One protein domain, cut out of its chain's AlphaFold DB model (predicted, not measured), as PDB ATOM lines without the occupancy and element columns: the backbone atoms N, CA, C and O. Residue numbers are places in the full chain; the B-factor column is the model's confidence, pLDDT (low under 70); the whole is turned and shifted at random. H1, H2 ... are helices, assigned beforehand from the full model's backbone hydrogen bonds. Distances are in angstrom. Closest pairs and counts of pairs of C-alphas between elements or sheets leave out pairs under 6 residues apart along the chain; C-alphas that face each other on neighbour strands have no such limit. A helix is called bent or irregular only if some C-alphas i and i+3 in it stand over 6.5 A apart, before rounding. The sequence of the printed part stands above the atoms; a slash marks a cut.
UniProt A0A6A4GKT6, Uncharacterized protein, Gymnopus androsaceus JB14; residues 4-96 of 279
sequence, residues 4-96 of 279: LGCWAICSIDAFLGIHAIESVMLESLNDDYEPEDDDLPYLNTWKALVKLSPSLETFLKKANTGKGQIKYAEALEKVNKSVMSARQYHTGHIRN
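AT A GLANCE: This is residues 4 to 96 of the 279 residues of an uncharacterized protein of Gymnopus androsaceus JB14 (UniProt A0A6A4GKT6). One long helix, H5, makes a spine for most of the length; H4 folds back beside its first part as a helical hairpin, and H1 packs crosswise on its later part. H2 and H3 make a crossed pair to one side of this spine, and residues 91 to 96 stick out at its far end. The printed part has 93 residues with five named helices in the order H1, H2, H3, H4, H5 and no named strand, an all helix class. It is only just compact, close to loose, with a radius of gyration of the C-alphas of 14.4 A, and spans 52 by 34 by 18 A.

IN THESE COORDINATES: Find C-alpha 4 at (125.816, 107.065, 170.210); there H1 begins, residues 4 to 10, 10.9 A from first to last C-alpha. Read on to H2, residues 18 to 27, 14.2 A. H3, residues 37 to 52, begins at C-alpha 37 at (145.795, 129.870, 160.374) and is 23.9 A long; it is only just irregular, with C-alphas 38 and 41 6.6 A apart. Next come H4, residues 55 to 61, 9.8 A, and H5, residues 66 to 94, 42.7 A, ending at C-alpha 94 at (113.842, 114.101, 156.955).

HOW THE PARTS SIT: Start at H3, the hub, which touches three helices. Its residues 39 to 46 touch H2 about perpendicular, at 74 degrees; the closest C-alphas, of Ile 21 and Tyr 42, are 4.9 A apart. Its residues 49 to 52 touch H1 at a shallow tilt of 10 degrees, opposite ways, closest at the C-alphas of Ile 9 and Leu 49, 7.3 A. H3 and H4 only just touch, and only at the corner, with 3 pairs of C-alphas within 8 A, the closest those of Val 50 and Leu 56, 5.9 A. Look next at H5: its residues 68 to 76 touch H4 in a hairpin, a shallow tilt of 31 degrees, opposite ways, closest at the C-alphas of Phe 59 and Tyr 72, 5.1 A. Its residues 79 to 87 touch H1 about perpendicular, at 81 degrees, closest at the C-alphas of Cys 6 and Ser 82, 4.8 A. H2 and H5 are close but not clearly touching, with the C-alphas of Ile 18 and Asn 80 closest at 6.7 A; H3 and H5 are apart. In H2, H4 and H5 every O i to N i+4 pair is within hydrogen-bond range; in H3 10 of 12 are, and in H1 1 of 3, beside 2 of 4 O i to N i+3 pairs.

THE WHOLE: The two C-alphas farthest apart, of Asp 32 and Asn 96, are 52.2 A apart. The printed part has no cut, and no link is long. Residues 91 to 96, of which 91 to 94 belong to H5, stand free. The mean pLDDT of the printed part is 86.8; look for low values, under 70, at residues 4 to 11.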
ATOM      1  N   LEU A   4     125.679 105.710 169.653       46.97
ATOM      2  CA  LEU A   4     125.816 107.065 170.210       46.97
ATOM      3  C   LEU A   4     127.010 107.846 169.631       46.97
ATOM      4  O   LEU A   4     126.879 109.033 169.356       46.97
ATOM      5  N   GLY A   5     128.148 107.191 169.389       55.88
ATOM      6  CA  GLY A   5     129.357 107.850 168.885       55.88
ATOM      7  C   GLY A   5     129.206 108.386 167.461       55.88
ATOM      8  O   GLY A   5     129.773 109.421 167.140       55.88
ATOM      9  N   CYS A   6     128.391 107.738 166.622       59.16
ATOM     10  CA  CYS A   6     128.171 108.182 165.244       59.16
ATOM     11  C   CYS A   6     127.483 109.555 165.166       59.16
ATOM     12  O   CYS A   6     127.748 110.312 164.241       59.16
ATOM     13  N   TRP A   7     126.624 109.888 166.136       66.00
ATOM     14  CA  TRP A   7     125.871 111.146 166.127       66.00
ATOM     15  C   TRP A   7     126.686 112.327 166.646       66.00
ATOM     16  O   TRP A   7     126.582 113.417 166.094       66.00
ATOM     17  N   ALA A   8     127.504 112.106 167.677       64.25
ATOM     18  CA  ALA A   8     128.364 113.139 168.251       64.25
ATOM     19  C   ALA A   8     129.454 113.609 167.269       64.25
ATOM     20  O   ALA A   8     129.869 114.764 167.301       64.25
ATOM     21  N   ILE A   9     129.888 112.745 166.348       69.88
ATOM     22  CA  ILE A   9     130.871 113.129 165.328       69.88
ATOM     23  C   ILE A   9     130.266 114.130 164.329       69.88
ATOM     24  O   ILE A   9     130.931 115.092 163.966       69.88
ATOM     25  N   CYS A  10     128.985 113.993 163.961       66.56
ATOM     26  CA  CYS A  10     128.310 114.978 163.102       66.56
ATOM     27  C   CYS A  10     128.116 116.349 163.758       66.56
ATOM     28  O   CYS A  10     127.852 117.313 163.050       66.56
ATOM     29  N   SER A  11     128.216 116.446 165.089       63.59
ATOM     30  CA  SER A  11     128.244 117.745 165.774       63.59
ATOM     31  C   SER A  11     129.631 118.391 165.814       63.59
ATOM     32  O   SER A  11     129.711 119.551 166.201       63.59
ATOM     33  N   ILE A  12     130.695 117.670 165.429       72.38
ATOM     34  CA  ILE A  12     132.034 118.245 165.232       72.38
ATOM     35  C   ILE A  12     132.119 118.839 163.832       72.38
ATOM     36  O   ILE A  12     132.371 120.025 163.680       72.38
ATOM     37  N   ASP A  13     131.905 118.012 162.813       75.69
ATOM     38  CA  ASP A  13     131.934 118.467 161.432       75.69
ATOM     39  C   ASP A  13     131.134 117.508 160.553       75.69
ATOM     40  O   ASP A  13     131.238 116.278 160.655       75.69
ATOM     41  N   ALA A  14     130.294 118.071 159.695       73.06
ATOM     42  CA  ALA A  14     129.467 117.291 158.797       73.06
ATOM     43  C   ALA A  14     130.268 116.681 157.644       73.06
ATOM     44  O   ALA A  14     129.857 115.632 157.140       73.06
ATOM     45  N   PHE A  15     131.379 117.304 157.244       77.69
ATOM     46  CA  PHE A  15     132.218 116.999 156.085       77.69
ATOM     47  C   PHE A  15     133.682 116.761 156.481       77.69
ATOM     48  O   PHE A  15     134.585 117.151 155.751       77.69
ATOM     49  N   LEU A  16     133.919 116.053 157.597       80.62
ATOM     50  CA  LEU A  16     135.267 115.702 158.066       80.62
ATOM     51  C   LEU A  16     136.190 115.212 156.935       80.62
ATOM     52  O   LEU A  16     136.081 114.073 156.468       80.62
ATOM     53  N   GLY A  17     137.164 116.044 156.570       83.88
ATOM     54  CA  GLY A  17     138.289 115.662 155.728       83.88
ATOM     55  C   GLY A  17     139.303 114.859 156.537       83.88
ATOM     56  O   GLY A  17     140.346 115.392 156.897       83.88
ATOM     57  N   ILE A  18     139.005 113.590 156.855       87.06
ATOM     58  CA  ILE A  18     139.825 112.792 157.792       87.06
ATOM     59  C   ILE A  18     141.305 112.715 157.393       87.06
ATOM     60  O   ILE A  18     142.156 112.706 158.270       87.06
ATOM     61  N   HIS A  19     141.603 112.717 156.090       87.62
ATOM     62  CA  HIS A  19     142.974 112.732 155.586       87.62
ATOM     63  C   HIS A  19     143.672 114.073 155.810       87.62
ATOM     64  O   HIS A  19     144.809 114.070 156.250       87.62
ATOM     65  N   ALA A  20     142.996 115.202 155.573       90.38
ATOM     66  CA  ALA A  20     143.562 116.521 155.859       90.38
ATOM     67  C   ALA A  20     143.804 116.695 157.368       90.38
ATOM     68  O   ALA A  20     144.880 117.108 157.784       90.38
ATOM     69  N   ILE A  21     142.841 116.257 158.191       91.69
ATOM     70  CA  ILE A  21     142.966 116.245 159.655       91.69
ATOM     71  C   ILE A  21     144.156 115.386 160.097       91.69
ATOM     72  O   ILE A  21     144.919 115.799 160.964       91.69
ATOM     73  N   GLU A  22     144.304 114.184 159.534       92.62
ATOM     74  CA  GLU A  22     145.424 113.286 159.828       92.62
ATOM     75  C   GLU A  22     146.762 113.903 159.410       92.62
ATOM     76  O   GLU A  22     147.687 113.892 160.215       92.62
ATOM     77  N   SER A  23     146.854 114.467 158.203       92.88
ATOM     78  CA  SER A  23     148.060 115.118 157.684       92.88
ATOM     79  C   SER A  23     148.529 116.256 158.588       92.88
ATOM     80  O   SER A  23     149.629 116.164 159.130       92.88
ATOM     81  N   VAL A  24     147.673 117.252 158.839       94.62
ATOM     82  CA  VAL A  24     148.006 118.409 159.692       94.62
ATOM     83  C   VAL A  24     148.350 117.960 161.111       94.62
ATOM     84  O   VAL A  24     149.304 118.431 161.725       94.62
ATOM     85  N   MET A  25     147.618 116.982 161.649       94.44
ATOM     86  CA  MET A  25     147.929 116.444 162.970       94.44
ATOM     87  C   MET A  25     149.296 115.749 163.005       94.44
ATOM     88  O   MET A  25     150.040 115.958 163.961       94.44
ATOM     89  N   LEU A  26     149.650 114.943 162.001       92.44
ATOM     90  CA  LEU A  26     150.961 114.287 161.942       92.44
ATOM     91  C   LEU A  26     152.096 115.301 161.786       92.44
ATOM     92  O   LEU A  26     153.130 115.136 162.432       92.44
ATOM     93  N   GLU A  27     151.897 116.341 160.980       94.00
ATOM     94  CA  GLU A  27     152.836 117.460 160.842       94.00
ATOM     95  C   GLU A  27     153.026 118.192 162.174       94.00
ATOM     96  O   GLU A  27     154.164 118.457 162.564       94.00
ATOM     97  N   SER A  28     151.947 118.370 162.947       94.31
ATOM     98  CA  SER A  28     151.985 118.995 164.276       94.31
ATOM     99  C   SER A  28     152.780 118.242 165.346       94.31
ATOM    100  O   SER A  28     152.988 118.763 166.443       94.31
ATOM    101  N   LEU A  29     153.220 117.011 165.063       91.81
ATOM    102  CA  LEU A  29     154.080 116.241 165.963       91.81
ATOM    103  C   LEU A  29     155.568 116.588 165.813       91.81
ATOM    104  O   LEU A  29     156.366 116.104 166.619       91.81
ATOM    105  N   ASN A  30     155.948 117.363 164.795       93.38
ATOM    106  CA  ASN A  30     157.328 117.792 164.597       93.38
ATOM    107  C   ASN A  30     157.689 118.931 165.563       93.38
ATOM    108  O   ASN A  30     156.885 119.825 165.813       93.38
ATOM    109  N   ASP A  31     158.916 118.908 166.092       91.25
ATOM    110  CA  ASP A  31     159.379 119.888 167.088       91.25
ATOM    111  C   ASP A  31     159.465 121.327 166.532       91.25
ATOM    112  O   ASP A  31     159.452 122.283 167.305       91.25
ATOM    113  N   ASP A  32     159.577 121.480 165.211       93.81
ATOM    114  CA  ASP A  32     159.677 122.746 164.477       93.81
ATOM    115  C   ASP A  32     158.360 123.182 163.816       93.81
ATOM    116  O   ASP A  32     158.350 124.133 163.038       93.81
ATOM    117  N   TYR A  33     157.251 122.500 164.114       94.00
ATOM    118  CA  TYR A  33     155.950 122.852 163.562       94.00
ATOM    119  C   TYR A  33     155.416 124.162 164.156       94.00
ATOM    120  O   TYR A  33     155.200 124.281 165.366       94.00
ATOM    121  N   GLU A  34     155.137 125.122 163.278       93.06
ATOM    122  CA  GLU A  34     154.410 126.350 163.584       93.06
ATOM    123  C   GLU A  34     153.063 126.300 162.845       93.06
ATOM    124  O   GLU A  34     153.071 126.234 161.618       93.06
ATOM    125  N   PRO A  35     151.918 126.278 163.553       90.31
ATOM    126  CA  PRO A  35     150.616 126.171 162.904       90.31
ATOM    127  C   PRO A  35     150.296 127.424 162.088       90.31
ATOM    128  O   PRO A  35     150.357 128.537 162.617       90.31
ATOM    129  N   GLU A  36     149.900 127.222 160.834       92.44
ATOM    130  CA  GLU A  36     149.289 128.265 160.009       92.44
ATOM    131  C   GLU A  36     147.811 128.462 160.406       92.44
ATOM    132  O   GLU A  36     147.200 127.586 161.025       92.44
ATOM    133  N   ASP A  37     147.209 129.604 160.058       86.56
ATOM    134  CA  ASP A  37     145.795 129.870 160.374       86.56
ATOM    135  C   ASP A  37     144.871 128.786 159.776       86.56
ATOM    136  O   ASP A  37     143.954 128.309 160.451       86.56
ATOM    137  N   ASP A  38     145.196 128.300 158.572       86.06
ATOM    138  CA  ASP A  38     144.477 127.230 157.864       86.06
ATOM    139  C   ASP A  38     144.595 125.852 158.552       86.06
ATOM    140  O   ASP A  38     143.756 124.969 158.343       86.06
ATOM    141  N   ASP A  39     145.590 125.654 159.425       88.88
ATOM    142  CA  ASP A  39     145.772 124.408 160.176       88.88
ATOM    143  C   ASP A  39     144.857 124.327 161.401       88.88
ATOM    144  O   ASP A  39     144.471 123.236 161.854       88.88
ATOM    145  N   LEU A  40     144.502 125.481 161.975       88.50
ATOM    146  CA  LEU A  40     143.759 125.561 163.230       88.50
ATOM    147  C   LEU A  40     142.418 124.807 163.184       88.50
ATOM    148  O   LEU A  40     142.146 124.064 164.142       88.50
ATOM    149  N   PRO A  41     141.593 124.893 162.118       85.25
ATOM    150  CA  PRO A  41     140.362 124.111 162.009       85.25
ATOM    151  C   PRO A  41     140.606 122.597 162.082       85.25
ATOM    152  O   PRO A  41     139.891 121.881 162.797       85.25
ATOM    153  N   TYR A  42     141.647 122.094 161.412       90.31
ATOM    154  CA  TYR A  42     141.995 120.670 161.409       90.31
ATOM    155  C   TYR A  42     142.492 120.203 162.781       90.31
ATOM    156  O   TYR A  42     142.034 119.172 163.293       90.31
ATOM    157  N   LEU A  43     143.351 120.988 163.436       91.50
ATOM    158  CA  LEU A  43     143.850 120.700 164.783       91.50
ATOM    159  C   LEU A  43     142.732 120.729 165.833       91.50
ATOM    160  O   LEU A  43     142.669 119.862 166.713       91.50
ATOM    161  N   ASN A  44     141.821 121.697 165.750       88.69
ATOM    162  CA  ASN A  44     140.668 121.793 166.645       88.69
ATOM    163  C   ASN A  44     139.708 120.618 166.447       88.69
ATOM    164  O   ASN A  44     139.244 120.014 167.422       88.69
ATOM    165  N   THR A  45     139.494 120.223 165.195       88.12
ATOM    166  CA  THR A  45     138.713 119.037 164.845       88.12
ATOM    167  C   THR A  45     139.346 117.759 165.398       88.12
ATOM    168  O   THR A  45     138.651 116.939 166.006       88.12
ATOM    169  N   TRP A  46     140.668 117.596 165.286       91.81
ATOM    170  CA  TRP A  46     141.382 116.468 165.890       91.81
ATOM    171  C   TRP A  46     141.212 116.423 167.415       91.81
ATOM    172  O   TRP A  46     140.859 115.377 167.971       91.81
ATOM    173  N   LYS A  47     141.379 117.561 168.105       90.94
ATOM    174  CA  LYS A  47     141.153 117.663 169.560       90.94
ATOM    175  C   LYS A  47     139.732 117.231 169.934       90.94
ATOM    176  O   LYS A  47     139.548 116.484 170.900       90.94
ATOM    177  N   ALA A  48     138.728 117.650 169.164       87.00
ATOM    178  CA  ALA A  48     137.341 117.249 169.378       87.00
ATOM    179  C   ALA A  48     137.131 115.737 169.161       87.00
ATOM    180  O   ALA A  48     136.484 115.079 169.984       87.00
ATOM    181  N   LEU A  49     137.732 115.156 168.116       88.06
ATOM    182  CA  LEU A  49     137.681 113.714 167.843       88.06
ATOM    183  C   LEU A  49     138.314 112.890 168.967       88.06
ATOM    184  O   LEU A  49     137.719 111.906 169.413       88.06
ATOM    185  N   VAL A  50     139.481 113.298 169.471       90.00
ATOM    186  CA  VAL A  50     140.157 112.622 170.592       90.00
ATOM    187  C   VAL A  50     139.351 112.758 171.883       90.00
ATOM    188  O   VAL A  50     139.247 111.791 172.638       90.00
ATOM    189  N   LYS A  51     138.700 113.901 172.121       86.00
ATOM    190  CA  LYS A  51     137.796 114.078 173.269       86.00
ATOM    191  C   LYS A  51     136.605 113.114 173.217       86.00
ATOM    192  O   LYS A  51     136.225 112.570 174.252       86.00
ATOM    193  N   LEU A  52     136.032 112.876 172.033       81.44
ATOM    194  CA  LEU A  52     134.957 111.890 171.846       81.44
ATOM    195  C   LEU A  52     135.460 110.443 171.885       81.44
ATOM    196  O   LEU A  52     134.757 109.548 172.358       81.44
ATOM    197  N   SER A  53     136.658 110.190 171.362       85.81
ATOM    198  CA  SER A  53     137.246 108.858 171.268       85.81
ATOM    199  C   SER A  53     138.732 108.880 171.650       85.81
ATOM    200  O   SER A  53     139.598 108.831 170.774       85.81
ATOM    201  N   PRO A  54     139.056 108.842 172.960       89.25
ATOM    202  CA  PRO A  54     140.446 108.874 173.440       89.25
ATOM    203  C   PRO A  54     141.314 107.716 172.921       89.25
ATOM    204  O   PRO A  54     142.543 107.780 172.892       89.25
ATOM    205  N   SER A  55     140.678 106.632 172.465       90.75
ATOM    206  CA  SER A  55     141.363 105.521 171.806       90.75
ATOM    207  C   SER A  55     142.092 105.928 170.525       90.75
ATOM    208  O   SER A  55     143.078 105.275 170.199       90.75
ATOM    209  N   LEU A  56     141.655 106.980 169.817       91.81
ATOM    210  CA  LEU A  56     142.325 107.464 168.602       91.81
ATOM    211  C   LEU A  56     143.773 107.874 168.887       91.81
ATOM    212  O   LEU A  56     144.684 107.409 168.208       91.81
ATOM    213  N   GLU A  57     144.000 108.630 169.961       92.69
ATOM    214  CA  GLU A  57     145.344 109.023 170.395       92.69
ATOM    215  C   GLU A  57     146.180 107.804 170.820       92.69
ATOM    216  O   GLU A  57     147.371 107.700 170.528       92.69
ATOM    217  N   THR A  58     145.546 106.821 171.466       93.44
ATOM    218  CA  THR A  58     146.213 105.563 171.833       93.44
ATOM    219  C   THR A  58     146.634 104.757 170.603       93.44
ATOM    220  O   THR A  58     147.687 104.114 170.628       93.44
ATOM    221  N   PHE A  59     145.820 104.744 169.545       95.19
ATOM    222  CA  PHE A  59     146.159 104.070 168.292       95.19
ATOM    223  C   PHE A  59     147.290 104.789 167.565       95.19
ATOM    224  O   PHE A  59     148.243 104.117 167.172       95.19
ATOM    225  N   LEU A  60     147.241 106.120 167.498       94.50
ATOM    226  CA  LEU A  60     148.306 106.945 166.932       94.50
ATOM    227  C   LEU A  60     149.654 106.689 167.625       94.50
ATOM    228  O   LEU A  60     150.626 106.322 166.971       94.50
ATOM    229  N   LYS A  61     149.706 106.747 168.964       93.81
ATOM    230  CA  LYS A  61     150.937 106.473 169.740       93.81
ATOM    231  C   LYS A  61     151.517 105.075 169.491       93.81
ATOM    232  O   LYS A  61     152.709 104.851 169.677       93.81
ATOM    233  N   LYS A  62     150.677 104.111 169.102       95.06
ATOM    234  CA  LYS A  62     151.073 102.725 168.799       95.06
ATOM    235  C   LYS A  62     151.371 102.496 167.314       95.06
ATOM    236  O   LYS A  62     151.778 101.388 166.962       95.06
ATOM    237  N   ALA A  63     151.210 103.502 166.454       94.19
ATOM    238  CA  ALA A  63     151.433 103.423 165.009       94.19
ATOM    239  C   ALA A  63     152.925 103.434 164.601       94.19
ATOM    240  O   ALA A  63     153.259 103.678 163.449       94.19
ATOM    241  N   ASN A  64     153.831 103.090 165.522       92.38
ATOM    242  CA  ASN A  64     155.266 102.895 165.273       92.38
ATOM    243  C   ASN A  64     155.624 101.466 164.809       92.38
ATOM    244  O   ASN A  64     156.789 101.142 164.597       92.38
ATOM    245  N   THR A  65     154.623 100.595 164.651       95.31
ATOM    246  CA  THR A  65     154.763  99.241 164.098       95.31
ATOM    247  C   THR A  65     153.774  99.048 162.956       95.31
ATOM    248  O   THR A  65     152.687  99.621 162.995       95.31
ATOM    249  N   GLY A  66     154.067  98.163 161.996       94.81
ATOM    250  CA  GLY A  66     153.138  97.887 160.886       94.81
ATOM    251  C   GLY A  66     151.742  97.442 161.351       94.81
ATOM    252  O   GLY A  66     150.728  97.891 160.830       94.81
ATOM    253  N   LYS A  67     151.657  96.632 162.419       95.62
ATOM    254  CA  LYS A  67     150.365  96.247 163.020       95.62
ATOM    255  C   LYS A  67     149.645  97.429 163.681       95.62
ATOM    256  O   LYS A  67     148.417  97.463 163.694       95.62
ATOM    257  N   GLY A  68     150.392  98.356 164.276       95.19
ATOM    258  CA  GLY A  68     149.851  99.578 164.863       95.19
ATOM    259  C   GLY A  68     149.300 100.536 163.811       95.19
ATOM    260  O   GLY A  68     148.187 101.022 163.981       95.19
ATOM    261  N   GLN A  69     150.031 100.722 162.708       94.38
ATOM    262  CA  GLN A  69     149.613 101.540 161.565       94.38
ATOM    263  C   GLN A  69     148.292 101.046 160.972       94.38
ATOM    264  O   GLN A  69     147.372 101.837 160.801       94.38
ATOM    265  N   ILE A  70     148.147  99.730 160.766       95.94
ATOM    266  CA  ILE A  70     146.888  99.135 160.285       95.94
ATOM    267  C   ILE A  70     145.725  99.469 161.228       95.94
ATOM    268  O   ILE A  70     144.684  99.935 160.781       95.94
ATOM    269  N   LYS A  71     145.903  99.292 162.544       95.19
ATOM    270  CA  LYS A  71     144.844  99.590 163.525       95.19
ATOM    271  C   LYS A  71     144.476 101.070 163.585       95.19
ATOM    272  O   LYS A  71     143.322 101.394 163.851       95.19
ATOM    273  N   TYR A  72     145.456 101.951 163.406       94.62
ATOM    274  CA  TYR A  72     145.221 103.388 163.355       94.62
ATOM    275  C   TYR A  72     144.412 103.763 162.108       94.62
ATOM    276  O   TYR A  72     143.356 104.381 162.244       94.62
ATOM    277  N   ALA A  73     144.813 103.267 160.934       93.12
ATOM    278  CA  ALA A  73     144.077 103.459 159.686       93.12
ATOM    279  C   ALA A  73     142.638 102.909 159.764       93.12
ATOM    280  O   ALA A  73     141.689 103.603 159.409       93.12
ATOM    281  N   GLU A  74     142.443 101.705 160.319       93.69
ATOM    282  CA  GLU A  74     141.109 101.126 160.561       93.69
ATOM    283  C   GLU A  74     140.248 102.007 161.485       93.69
ATOM    284  O   GLU A  74     139.028 102.103 161.314       93.69
ATOM    285  N   ALA A  75     140.859 102.652 162.483       91.81
ATOM    286  CA  ALA A  75     140.153 103.545 163.393       91.81
ATOM    287  C   ALA A  75     139.705 104.838 162.692       91.81
ATOM    288  O   ALA A  75     138.554 105.243 162.875       91.81
ATOM    289  N   LEU A  76     140.561 105.442 161.861       91.06
ATOM    290  CA  LEU A  76     140.212 106.616 161.050       91.06
ATOM    291  C   LEU A  76     139.131 106.291 160.014       91.06
ATOM    292  O   LEU A  76     138.147 107.022 159.890       91.06
ATOM    293  N   GLU A  77     139.237 105.147 159.334       90.19
ATOM    294  CA  GLU A  77     138.212 104.692 158.393       90.19
ATOM    295  C   GLU A  77     136.857 104.515 159.095       90.19
ATOM    296  O   GLU A  77     135.803 104.856 158.550       90.19
ATOM    297  N   LYS A  78     136.866 104.031 160.342       88.38
ATOM    298  CA  LYS A  78     135.651 103.907 161.151       88.38
ATOM    299  C   LYS A  78     135.043 105.264 161.508       88.38
ATOM    300  O   LYS A  78     133.821 105.377 161.445       88.38
ATOM    301  N   VAL A  79     135.854 106.276 161.838       86.62
ATOM    302  CA  VAL A  79     135.376 107.659 162.049       86.62
ATOM    303  C   VAL A  79     134.673 108.160 160.788       86.62
ATOM    304  O   VAL A  79     133.519 108.582 160.860       86.62
ATOM    305  N   ASN A  80     135.322 108.037 159.627       86.31
ATOM    306  CA  ASN A  80     134.763 108.512 158.363       86.31
ATOM    307  C   ASN A  80     133.439 107.801 158.016       86.31
ATOM    308  O   ASN A  80     132.416 108.438 157.745       86.31
ATOM    309  N   LYS A  81     133.400 106.466 158.137       86.25
ATOM    310  CA  LYS A  81     132.168 105.675 157.945       86.25
ATOM    311  C   LYS A  81     131.051 106.092 158.903       86.25
ATOM    312  O   LYS A  81     129.883 106.096 158.503       86.25
ATOM    313  N   SER A  82     131.378 106.439 160.147       82.50
ATOM    314  CA  SER A  82     130.404 106.920 161.132       82.50
ATOM    315  C   SER A  82     129.753 108.244 160.717       82.50
ATOM    316  O   SER A  82     128.527 108.337 160.797       82.50
ATOM    317  N   VAL A  83     130.525 109.212 160.207       83.56
ATOM    318  CA  VAL A  83     130.000 110.490 159.673       83.56
ATOM    319  C   VAL A  83     129.040 110.237 158.519       83.56
ATOM    320  O   VAL A  83     127.898 110.699 158.533       83.56
ATOM    321  N   MET A  84     129.481 109.454 157.530       83.75
ATOM    322  CA  MET A  84     128.677 109.143 156.348       83.75
ATOM    323  C   MET A  84     127.371 108.437 156.727       83.75
ATOM    324  O   MET A  84     126.302 108.801 156.236       83.75
ATOM    325  N   SER A  85     127.439 107.462 157.641       85.12
ATOM    326  CA  SER A  85     126.261 106.720 158.111       85.12
ATOM    327  C   SER A  85     125.263 107.631 158.820       85.12
ATOM    328  O   SER A  85     124.056 107.537 158.586       85.12
ATOM    329  N   ALA A  86     125.750 108.534 159.672       84.00
ATOM    330  CA  ALA A  86     124.898 109.475 160.383       84.00
ATOM    331  C   ALA A  86     124.256 110.496 159.429       84.00
ATOM    332  O   ALA A  86     123.054 110.761 159.543       84.00
ATOM    333  N   ARG A  87     124.996 110.987 158.426       86.38
ATOM    334  CA  ARG A  87     124.446 111.849 157.368       86.38
ATOM    335  C   ARG A  87     123.325 111.146 156.608       86.38
ATOM    336  O   ARG A  87     122.225 111.689 156.512       86.38
ATOM    337  N   GLN A  88     123.571 109.922 156.135       86.25
ATOM    338  CA  GLN A  88     122.585 109.114 155.409       86.25
ATOM    339  C   GLN A  88     121.338 108.823 156.248       86.25
ATOM    340  O   GLN A  88     120.215 108.933 155.747       86.25
ATOM    341  N   TYR A  89     121.514 108.489 157.527       87.62
ATOM    342  CA  TYR A  89     120.392 108.268 158.430       87.62
ATOM    343  C   TYR A  89     119.531 109.521 158.581       87.62
ATOM    344  O   TYR A  89     118.314 109.433 158.435       87.62
ATOM    345  N   HIS A  90     120.138 110.682 158.843       88.31
ATOM    346  CA  HIS A  90     119.400 111.933 159.016       88.31
ATOM    347  C   HIS A  90     118.694 112.361 157.732       88.31
ATOM    348  O   HIS A  90     117.532 112.756 157.779       88.31
ATOM    349  N   THR A  91     119.318 112.153 156.575       87.75
ATOM    350  CA  THR A  91     118.652 112.327 155.284       87.75
ATOM    351  C   THR A  91     117.416 111.445 155.168       87.75
ATOM    352  O   THR A  91     116.340 111.943 154.854       87.75
ATOM    353  N   GLY A  92     117.521 110.148 155.469       86.44
ATOM    354  CA  GLY A  92     116.357 109.255 155.504       86.44
ATOM    355  C   GLY A  92     115.321 109.665 156.560       86.44
ATOM    356  O   GLY A  92     114.120 109.442 156.391       86.44
ATOM    357  N   HIS A  93     115.767 110.311 157.639       85.50
ATOM    358  CA  HIS A  93     114.916 110.830 158.700       85.50
ATOM    359  C   HIS A  93     114.020 111.972 158.200       85.50
ATOM    360  O   HIS A  93     112.824 111.969 158.508       85.50
ATOM    361  N   ILE A  94     114.553 112.890 157.394       88.19
ATOM    362  CA  ILE A  94     113.842 114.101 156.955       88.19
ATOM    363  C   ILE A  94     113.223 113.994 155.554       88.19
ATOM    364  O   ILE A  94     112.184 114.598 155.312       88.19
ATOM    365  N   ARG A  95     113.800 113.199 154.640       81.25
ATOM    366  CA  ARG A  95     113.493 113.210 153.191       81.25
ATOM    367  C   ARG A  95     112.002 113.147 152.857       81.25
ATOM    368  O   ARG A  95     111.542 113.880 151.998       81.25
ATOM    369  N   ASN A  96     111.246 112.284 153.535       77.12
ATOM    370  CA  ASN A  96     109.825 112.064 153.225       77.12
ATOM    371  C   ASN A  96     108.877 112.993 153.999       77.12
ATOM    372  O   ASN A  96     107.668 112.782 153.966       77.12
TER     373      ASN A  96